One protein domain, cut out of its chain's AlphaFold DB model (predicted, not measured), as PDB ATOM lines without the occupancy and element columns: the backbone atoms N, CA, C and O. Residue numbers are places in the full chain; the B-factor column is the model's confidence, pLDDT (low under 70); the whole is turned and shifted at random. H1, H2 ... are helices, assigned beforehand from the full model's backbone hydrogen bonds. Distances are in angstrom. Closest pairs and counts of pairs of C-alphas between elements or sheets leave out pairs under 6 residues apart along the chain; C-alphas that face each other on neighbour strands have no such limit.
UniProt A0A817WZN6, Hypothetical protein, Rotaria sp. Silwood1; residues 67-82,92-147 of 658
ATOM      1  N   GLU A  67     -17.457  26.188  35.565       86.00
ATOM      2  CA  GLU A  67     -18.517  26.175  36.571       86.00
ATOM      3  C   GLU A  67     -18.840  27.581  37.099       86.00
ATOM      4  O   GLU A  67     -19.999  27.861  37.407       86.00
ATOM      5  N   ASP A  68     -17.849  28.474  37.209       86.31
ATOM      6  CA  ASP A  68     -18.016  29.796  37.827       86.31
ATOM      7  C   ASP A  68     -18.863  30.728  36.961       86.31
ATOM      8  O   ASP A  68     -19.657  31.509  37.484       86.31
ATOM      9  N   ILE A  69     -18.759  30.594  35.638       86.81
ATOM     10  CA  ILE A  69     -19.587  31.330  34.673       86.81
ATOM     11  C   ILE A  69     -21.061  30.939  34.846       86.81
ATOM     12  O   ILE A  69     -21.945  31.796  34.874       86.81
ATOM     13  N   ILE A  70     -21.322  29.642  35.020       88.94
ATOM     14  CA  ILE A  70     -22.674  29.102  35.211       88.94
ATOM     15  C   ILE A  70     -23.204  29.494  36.592       88.94
ATOM     16  O   ILE A  70     -24.365  29.874  36.720       88.94
ATOM     17  N   ARG A  71     -22.351  29.448  37.621       89.69
ATOM     18  CA  ARG A  71     -22.692  29.861  38.988       89.69
ATOM     19  C   ARG A  71     -23.042  31.345  39.060       89.69
ATOM     20  O   ARG A  71     -23.982  31.706  39.759       89.69
ATOM     21  N   HIS A  72     -22.317  32.190  38.329       87.81
ATOM     22  CA  HIS A  72     -22.630  33.612  38.213       87.81
ATOM     23  C   HIS A  72     -24.004  33.825  37.567       87.81
ATOM     24  O   HIS A  72     -24.849  34.482  38.168       87.81
ATOM     25  N   ALA A  73     -24.260  33.188  36.417       86.50
ATOM     26  CA  ALA A  73     -25.560  33.254  35.743       86.50
ATOM     27  C   ALA A  73     -26.709  32.726  36.624       86.50
ATOM     28  O   ALA A  73     -27.794  33.298  36.640       86.50
ATOM     29  N   TYR A  74     -26.456  31.677  37.416       88.75
ATOM     30  CA  TYR A  74     -27.396  31.168  38.415       88.75
ATOM     31  C   TYR A  74     -27.769  32.241  39.438       88.75
ATOM     32  O   TYR A  74     -28.936  32.589  39.553       88.75
ATOM     33  N   TYR A  75     -26.805  32.838  40.135       87.00
ATOM     34  CA  TYR A  75     -27.132  33.852  41.143       87.00
ATOM     35  C   TYR A  75     -27.654  35.170  40.560       87.00
ATOM     36  O   TYR A  75     -28.350  35.908  41.265       87.00
ATOM     37  N   GLU A  76     -27.346  35.484  39.301       86.50
ATOM     38  CA  GLU A  76     -27.897  36.651  38.610       86.50
ATOM     39  C   GLU A  76     -29.386  36.453  38.301       86.50
ATOM     40  O   GLU A  76     -30.204  37.271  38.733       86.50
ATOM     41  N   ASP A  77     -29.736  35.347  37.641       85.38
ATOM     42  CA  ASP A  77     -31.032  35.171  36.978       85.38
ATOM     43  C   ASP A  77     -32.015  34.255  37.731       85.38
ATOM     44  O   ASP A  77     -33.209  34.252  37.424       85.38
ATOM     45  N   VAL A  78     -31.559  33.521  38.750       84.62
ATOM     46  CA  VAL A  78     -32.370  32.574  39.533       84.62
ATOM     47  C   VAL A  78     -32.652  33.106  40.938       84.62
ATOM     48  O   VAL A  78     -31.769  33.627  41.621       84.62
ATOM     49  N   GLU A  79     -33.898  32.973  41.390       79.19
ATOM     50  CA  GLU A  79     -34.302  33.266  42.762       79.19
ATOM     51  C   GLU A  79     -33.951  32.075  43.665       79.19
ATOM     52  O   GLU A  79     -34.703  31.105  43.785       79.19
ATOM     53  N   ASP A  80     -32.769  32.132  44.281       71.69
ATOM     54  CA  ASP A  80     -32.311  31.123  45.236       71.69
ATOM     55  C   ASP A  80     -32.356  31.668  46.670       71.69
ATOM     56  O   ASP A  80     -31.514  32.456  47.092       71.69
ATOM     57  N   GLY A  81     -33.376  31.247  47.420       68.81
ATOM     58  CA  GLY A  81     -33.539  31.533  48.849       68.81
ATOM     59  C   GLY A  81     -32.922  30.465  49.760       68.81
ATOM     60  O   GLY A  81     -33.396  30.272  50.881       68.81
ATOM     61  N   GLU A  82     -31.950  29.682  49.280       74.38
ATOM     62  CA  GLU A  82     -31.329  28.641  50.099       74.38
ATOM     63  C   GLU A  82     -30.521  29.225  51.263       74.38
ATOM     64  O   GLU A  82     -29.552  29.962  51.092       74.38
ATOM     65  N   LYS A  92     -25.072  19.158  49.449       82.44
ATOM     66  CA  LYS A  92     -24.753  20.029  48.306       82.44
ATOM     67  C   LYS A  92     -25.707  21.228  48.255       82.44
ATOM     68  O   LYS A  92     -26.903  21.061  48.500       82.44
ATOM     69  N   SER A  93     -25.189  22.407  47.905       84.38
ATOM     70  CA  SER A  93     -26.021  23.587  47.637       84.38
ATOM     71  C   SER A  93     -26.839  23.406  46.358       84.38
ATOM     72  O   SER A  93     -26.451  22.656  45.456       84.38
ATOM     73  N   ARG A  94     -27.949  24.133  46.234       85.50
ATOM     74  CA  ARG A  94     -28.780  24.166  45.026       85.50
ATOM     75  C   ARG A  94     -28.000  24.652  43.815       85.50
ATOM     76  O   ARG A  94     -28.118  24.045  42.755       85.50
ATOM     77  N   SER A  95     -27.136  25.652  43.984       87.94
ATOM     78  CA  SER A  95     -26.216  26.094  42.929       87.94
ATOM     79  C   SER A  95     -25.253  24.982  42.497       87.94
ATOM     80  O   SER A  95     -25.004  24.818  41.306       87.94
ATOM     81  N   GLN A  96     -24.764  24.154  43.424       88.62
ATOM     82  CA  GLN A  96     -23.887  23.029  43.097       88.62
ATOM     83  C   GLN A  96     -24.647  21.897  42.393       88.62
ATOM     84  O   GLN A  96     -24.156  21.359  41.402       88.62
ATOM     85  N   VAL A  97     -25.860  21.569  42.850       88.25
ATOM     86  CA  VAL A  97     -26.749  20.599  42.183       88.25
ATOM     87  C   VAL A  97     -27.096  21.069  40.769       88.25
ATOM     88  O   VAL A  97     -27.055  20.273  39.832       88.25
ATOM     89  N   PHE A  98     -27.360  22.368  40.601       90.25
ATOM     90  CA  PHE A  98     -27.630  22.985  39.307       90.25
ATOM     91  C   PHE A  98     -26.457  22.839  38.340       90.25
ATOM     92  O   PHE A  98     -26.629  22.383  37.213       90.25
ATOM     93  N   ILE A  99     -25.252  23.175  38.796       91.19
ATOM     94  CA  ILE A  99     -24.029  23.080  37.994       91.19
ATOM     95  C   ILE A  99     -23.750  21.626  37.601       91.19
ATOM     96  O   ILE A  99     -23.478  21.342  36.435       91.19
ATOM     97  N   GLU A 100     -23.872  20.685  38.540       89.94
ATOM     98  CA  GLU A 100     -23.697  19.259  38.250       89.94
ATOM     99  C   GLU A 100     -24.691  18.764  37.195       89.94
ATOM    100  O   GLU A 100     -24.304  18.027  36.284       89.94
ATOM    101  N   GLU A 101     -25.955  19.176  37.280       87.50
ATOM    102  CA  GLU A 101     -26.968  18.789  36.300       87.50
ATOM    103  C   GLU A 101     -26.740  19.456  34.938       87.50
ATOM    104  O   GLU A 101     -26.830  18.793  33.903       87.50
ATOM    105  N   TYR A 102     -26.318  20.721  34.927       88.94
ATOM    106  CA  TYR A 102     -25.945  21.445  33.713       88.94
ATOM    107  C   TYR A 102     -24.834  20.710  32.948       88.94
ATOM    108  O   TYR A 102     -24.944  20.480  31.741       88.94
ATOM    109  N   PHE A 103     -23.778  20.267  33.639       90.12
ATOM    110  CA  PHE A 103     -22.690  19.505  33.014       90.12
ATOM    111  C   PHE A 103     -23.107  18.085  32.601       90.12
ATOM    112  O   PHE A 103     -22.661  17.588  31.556       90.12
ATOM    113  N   LYS A 104     -24.006  17.434  33.350       87.44
ATOM    114  CA  LYS A 104     -24.598  16.150  32.935       87.44
ATOM    115  C   LYS A 104     -25.408  16.292  31.649       87.44
ATOM    116  O   LYS A 104     -25.288  15.443  30.769       87.44
ATOM    117  N   LEU A 105     -26.195  17.352  31.506       85.44
ATOM    118  CA  LEU A 105     -26.959  17.615  30.288       85.44
ATOM    119  C   LEU A 105     -26.039  18.027  29.132       85.44
ATOM    120  O   LEU A 105     -26.205  17.526  28.022       85.44
ATOM    121  N   LYS A 106     -25.010  18.842  29.397       86.19
ATOM    122  CA  LYS A 106     -23.987  19.239  28.414       86.19
ATOM    123  C   LYS A 106     -23.250  18.036  27.816       86.19
ATOM    124  O   LYS A 106     -23.042  17.986  26.610       86.19
ATOM    125  N   SER A 107     -22.869  17.062  28.645       82.50
ATOM    126  CA  SER A 107     -22.129  15.863  28.209       82.50
ATOM    127  C   SER A 107     -22.984  14.845  27.445       82.50
ATOM    128  O   SER A 107     -22.449  14.054  26.670       82.50
ATOM    129  N   LYS A 108     -24.308  14.866  27.631       76.06
ATOM    130  CA  LYS A 108     -25.254  13.936  26.989       76.06
ATOM    131  C   LYS A 108     -25.808  14.439  25.649       76.06
ATOM    132  O   LYS A 108     -26.512  13.694  24.966       76.06
ATOM    133  N   GLN A 109     -25.507  15.675  25.254       74.19
ATOM    134  CA  GLN A 109     -25.991  16.255  24.001       74.19
ATOM    135  C   GLN A 109     -25.212  15.745  22.780       74.19
ATOM    136  O   GLN A 109     -23.986  15.734  22.763       74.19
ATOM    137  N   LYS A 110     -25.942  15.356  21.723       60.91
ATOM    138  CA  LYS A 110     -25.365  14.953  20.422       60.91
ATOM    139  C   LYS A 110     -25.005  16.141  19.524       60.91
ATOM    140  O   LYS A 110     -24.159  15.998  18.648       60.91
ATOM    141  N   THR A 111     -25.652  17.286  19.720       66.44
ATOM    142  CA  THR A 111     -25.398  18.539  19.000       66.44
ATOM    143  C   THR A 111     -25.131  19.658  20.008       66.44
ATOM    144  O   THR A 111     -25.804  19.706  21.037       66.44
ATOM    145  N   PRO A 112     -24.157  20.550  19.754       68.94
ATOM    146  CA  PRO A 112     -23.840  21.629  20.680       68.94
ATOM    147  C   PRO A 112     -25.006  22.624  20.742       68.94
ATOM    148  O   PRO A 112     -25.327  23.280  19.751       68.94
ATOM    149  N   MET A 113     -25.654  22.720  21.903       76.81
ATOM    150  CA  MET A 113     -26.738  23.668  22.159       76.81
ATOM    151  C   MET A 113     -26.195  24.973  22.764       76.81
ATOM    152  O   MET A 113     -25.170  24.976  23.447       76.81
ATOM    153  N   SER A 114     -26.884  26.095  22.525       82.12
ATOM    154  CA  SER A 114     -26.543  27.383  23.146       82.12
ATOM    155  C   SER A 114     -26.642  27.306  24.674       82.12
ATOM    156  O   SER A 114     -27.591  26.719  25.199       82.12
ATOM    157  N   HIS A 115     -25.703  27.957  25.375       82.12
ATOM    158  CA  HIS A 115     -25.664  28.053  26.842       82.12
ATOM    159  C   HIS A 115     -27.016  28.485  27.425       82.12
ATOM    160  O   HIS A 115     -27.473  27.903  28.400       82.12
ATOM    161  N   LEU A 116     -27.700  29.447  26.793       83.94
ATOM    162  CA  LEU A 116     -29.002  29.944  27.254       83.94
ATOM    163  C   LEU A 116     -30.095  28.862  27.183       83.94
ATOM    164  O   LEU A 116     -30.842  28.666  28.136       83.94
ATOM    165  N   LYS A 117     -30.159  28.095  26.089       83.75
ATOM    166  CA  LYS A 117     -31.159  27.024  25.944       83.75
ATOM    167  C   LYS A 117     -30.872  25.860  26.899       83.75
ATOM    168  O   LYS A 117     -31.793  25.317  27.500       83.75
ATOM    169  N   LEU A 118     -29.594  25.527  27.098       85.19
ATOM    170  CA  LEU A 118     -29.181  24.503  28.058       85.19
ATOM    171  C   LEU A 118     -29.473  24.919  29.504       85.19
ATOM    172  O   LEU A 118     -29.963  24.108  30.283       85.19
ATOM    173  N   PHE A 119     -29.231  26.179  29.856       87.31
ATOM    174  CA  PHE A 119     -29.500  26.710  31.191       87.31
ATOM    175  C   PHE A 119     -30.993  26.628  31.548       87.31
ATOM    176  O   PHE A 119     -31.332  26.114  32.613       87.31
ATOM    177  N   ARG A 120     -31.886  27.027  30.626       85.00
ATOM    178  CA  ARG A 120     -33.346  26.892  30.793       85.00
ATOM    179  C   ARG A 120     -33.777  25.434  30.958       85.00
ATOM    180  O   ARG A 120     -34.495  25.109  31.896       85.00
ATOM    181  N   LEU A 121     -33.257  24.546  30.110       84.62
ATOM    182  CA  LEU A 121     -33.549  23.110  30.172       84.62
ATOM    183  C   LEU A 121     -33.101  22.490  31.502       84.62
ATOM    184  O   LEU A 121     -33.781  21.630  32.053       84.62
ATOM    185  N   THR A 122     -31.974  22.956  32.044       87.81
ATOM    186  CA  THR A 122     -31.464  22.500  33.344       87.81
ATOM    187  C   THR A 122     -32.400  22.910  34.486       87.81
ATOM    188  O   THR A 122     -32.636  22.114  35.394       87.81
ATOM    189  N   LEU A 123     -32.963  24.124  34.436       86.50
ATOM    190  CA  LEU A 123     -33.937  24.600  35.426       86.50
ATOM    191  C   LEU A 123     -35.232  23.786  35.387       86.50
ATOM    192  O   LEU A 123     -35.676  23.314  36.431       86.50
ATOM    193  N   GLU A 124     -35.797  23.563  34.201       83.31
ATOM    194  CA  GLU A 124     -37.035  22.786  34.038       83.31
ATOM    195  C   GLU A 124     -36.854  21.325  34.490       83.31
ATOM    196  O   GLU A 124     -37.704  20.776  35.194       83.31
ATOM    197  N   HIS A 125     -35.704  20.714  34.187       83.50
ATOM    198  CA  HIS A 125     -35.371  19.362  34.646       83.50
ATOM    199  C   HIS A 125     -35.276  19.276  36.181       83.50
ATOM    200  O   HIS A 125     -35.773  18.335  36.799       83.50
ATOM    201  N   LEU A 126     -34.695  20.283  36.837       82.81
ATOM    202  CA  LEU A 126     -34.605  20.319  38.301       82.81
ATOM    203  C   LEU A 126     -35.957  20.593  38.972       82.81
ATOM    204  O   LEU A 126     -36.229  20.016  40.028       82.81
ATOM    205  N   GLN A 127     -36.825  21.389  38.344       80.38
ATOM    206  CA  GLN A 127     -38.207  21.585  38.797       80.38
ATOM    207  C   GLN A 127     -38.998  20.270  38.773       80.38
ATOM    208  O   GLN A 127     -39.673  19.947  39.752       80.38
ATOM    209  N   GLN A 128     -38.858  19.470  37.709       77.19
ATOM    210  CA  GLN A 128     -39.496  18.150  37.591       77.19
ATOM    211  C   GLN A 128     -38.982  17.145  38.637       77.19
ATOM    212  O   GLN A 128     -39.750  16.322  39.136       77.19
ATOM    213  N   HIS A 129     -37.708  17.243  39.027       72.69
ATOM    214  CA  HIS A 129     -37.087  16.392  40.050       72.69
ATOM    215  C   HIS A 129     -37.228  16.913  41.495       72.69
ATOM    216  O   HIS A 129     -36.557  16.410  42.398       72.69
ATOM    217  N   GLY A 130     -38.127  17.872  41.747       67.69
ATOM    218  CA  GLY A 130     -38.488  18.298  43.106       67.69
ATOM    219  C   GLY A 130     -37.602  19.397  43.703       67.69
ATOM    220  O   GLY A 130     -37.602  19.589  44.921       67.69
ATOM    221  N   HIS A 131     -36.871  20.146  42.875       70.56
ATOM    222  CA  HIS A 131     -36.158  21.356  43.279       70.56
ATOM    223  C   HIS A 131     -36.892  22.598  42.738       70.56
ATOM    224  O   HIS A 131     -36.666  22.977  41.589       70.56
ATOM    225  N   PRO A 132     -37.772  23.249  43.530       67.12
ATOM    226  CA  PRO A 132     -38.509  24.431  43.088       67.12
ATOM    227  C   PRO A 132     -37.553  25.625  43.012       67.12
ATOM    228  O   PRO A 132     -37.309  26.316  44.001       67.12
ATOM    229  N   ILE A 133     -36.956  25.806  41.841       77.06
ATOM    230  CA  ILE A 133     -36.014  26.872  41.515       77.06
ATOM    231  C   ILE A 133     -36.671  27.702  40.413       77.06
ATOM    232  O   ILE A 133     -37.050  27.143  39.385       77.06
ATOM    233  N   MET A 134     -36.838  29.007  40.621       76.19
ATOM    234  CA  MET A 134     -37.546  29.897  39.690       76.19
ATOM    235  C   MET A 134     -36.621  30.998  39.180       76.19
ATOM    236  O   MET A 134     -35.678  31.392  39.865       76.19
ATOM    237  N   PHE A 135     -36.891  31.518  37.984       79.62
ATOM    238  CA  PHE A 135     -36.241  32.742  37.525       79.62
ATOM    239  C   PHE A 135     -36.658  33.928  38.398       79.62
ATOM    240  O   PHE A 135     -37.811  34.018  38.821       79.62
ATOM    241  N   LYS A 136     -35.747  34.882  38.602       82.00
ATOM    242  CA  LYS A 136     -36.125  36.200  39.121       82.00
ATOM    243  C   LYS A 136     -37.062  36.894  38.134       82.00
ATOM    244  O   LYS A 136     -36.967  36.704  36.919       82.00
ATOM    245  N   ILE A 137     -37.933  37.752  38.659       70.81
ATOM    246  CA  ILE A 137     -38.897  38.527  37.869       70.81
ATOM    247  C   ILE A 137     -38.166  39.265  36.729       70.81
ATOM    248  O   ILE A 137     -37.307  40.107  36.976       70.81
ATOM    249  N   GLY A 138     -38.508  38.935  35.478       66.75
ATOM    250  CA  GLY A 138     -37.943  39.544  34.264       66.75
ATOM    251  C   GLY A 138     -36.714  38.845  33.664       66.75
ATOM    252  O   GLY A 138     -36.423  39.066  32.490       66.75
ATOM    253  N   ALA A 139     -36.030  37.959  34.398       74.38
ATOM    254  CA  ALA A 139     -34.851  37.244  33.891       74.38
ATOM    255  C   ALA A 139     -35.204  36.136  32.880       74.38
ATOM    256  O   ALA A 139     -34.410  35.824  31.995       74.38
ATOM    257  N   GLU A 140     -36.425  35.595  32.946       72.44
ATOM    258  CA  GLU A 140     -36.911  34.534  32.052       72.44
ATOM    259  C   GLU A 140     -36.889  34.934  30.564       72.44
ATOM    260  O   GLU A 140     -36.651  34.098  29.694       72.44
ATOM    261  N   GLN A 141     -37.038  36.229  30.260       71.44
ATOM    262  CA  GLN A 141     -37.014  36.761  28.890       71.44
ATOM    263  C   GLN A 141     -35.643  36.612  28.205       71.44
ATOM    264  O   GLN A 141     -35.565  36.652  26.977       71.44
ATOM    265  N   LYS A 142     -34.558  36.425  28.977       78.06
ATOM    266  CA  LYS A 142     -33.195  36.205  28.457       78.06
ATOM    267  C   LYS A 142     -33.010  34.805  27.853       78.06
ATOM    268  O   LYS A 142     -32.045  34.579  27.119       78.06
ATOM    269  N   TYR A 143     -33.903  33.862  28.160       79.88
ATOM    270  CA  TYR A 143     -33.731  32.449  27.840       79.88
ATOM    271  C   TYR A 143     -34.795  31.970  26.843       79.88
ATOM    272  O   TYR A 143     -35.982  32.025  27.160       79.88
ATOM    273  N   PRO A 144     -34.407  31.466  25.654       78.06
ATOM    274  CA  PRO A 144     -35.368  31.059  24.630       78.06
ATOM    275  C   PRO A 144     -36.225  29.888  25.114       78.06
ATOM    276  O   PRO A 144     -35.704  28.977  25.758       78.06
ATOM    277  N   GLU A 145     -37.516  29.903  24.778       70.44
ATOM    278  CA  GLU A 145     -38.430  28.789  25.044       70.44
ATOM    279  C   GLU A 145     -37.943  27.496  24.370       70.44
ATOM    280  O   GLU A 145     -37.257  27.501  23.340       70.44
ATOM    281  N   ILE A 146     -38.252  26.367  24.999       65.94
ATOM    282  CA  ILE A 146     -37.820  25.055  24.532       65.94
ATOM    283  C   ILE A 146     -38.856  24.520  23.539       65.94
ATOM    284  O   ILE A 146     -39.999  24.262  23.894       65.94
ATOM    285  N   ASP A 147     -38.449  24.341  22.280       57.78
ATOM    286  CA  ASP A 147     -39.295  23.707  21.265       57.78
ATOM    287  C   ASP A 147     -39.498  22.212  21.570       57.78
ATOM    288  O   ASP A 147     -38.540  21.482  21.847       57.78
TER     289      ASP A 147
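Overview. This is residues 67 to 82 and 92 to 147 of the 658 residues of the protein "Hypothetical protein" of Rotaria sp. Silwood1 (UniProt A0A817WZN6). Two helices, H2 and H3, cross as an X near their middles, and H1 meets H2 with its first residues; the short helix H4 is on the far side from H2, near the last residue of H1 and the beginning of H3. A short antiparallel pairing of residues 78 to 79 with residues 134 to 135 ties the stretch after H1 to the link between H3 and H4. The printed part has 72 residues with four named helices, in the order H1, H2, H3, H4, and no named strand; its class is all helix. It is compact, with a radius of gyration of the C-alphas of 11.4 A, and rounded, spanning 34 by 28 by 24 A.

Arrangement. H1, residues 67 to 77, touches H2, residues 94 to 108, which takes part with residues 95 to 99 alone. Their closest C-alphas, those of Glu 67 and Ile 99, are 6.5 A apart, and they run opposite ways at a steep tilt of 60 degrees. H2 also touches H3, residues 115 to 128, opposite ways at a steep tilt of 65 degrees; the closest C-alphas, of Tyr 102 and Thr 122, are 5.6 A apart. H1 and H3 are near each other, with 6 pairs of C-alphas within 10 A. H4, residues 139 to 142, is close to but not clearly touching H1, the closest C-alphas being those of Asp 77 and Ala 139, 5.3 A apart. H4 and H2 are apart. In H1, H2 and H3 every O i to N i+4 pair is within hydrogen-bond range; H4 is too short for such a pair.

Along the chain. H1 begins at C-alpha 67 (-18.517, 26.175, 36.571) and measures 15.4 A. H2 measures 21.0 A and H3 20.1 A. H4 measures 5.8 A and ends at C-alpha 142 (-33.195, 36.205, 28.457).

Size, cuts and confidence. The C-alphas farthest apart, of Gly 81 and Lys 110, are 33.9 A apart. Residues 83 to 91 are not printed, and C-alphas 82 and 92 are 11.0 A apart across the cut. The links H2 to H3 and H3 to H4 are short. The mean pLDDT of the printed part is 80.5; residues 81, 110 to 112, 130, 132, 138 and 146 to 147 are under 70.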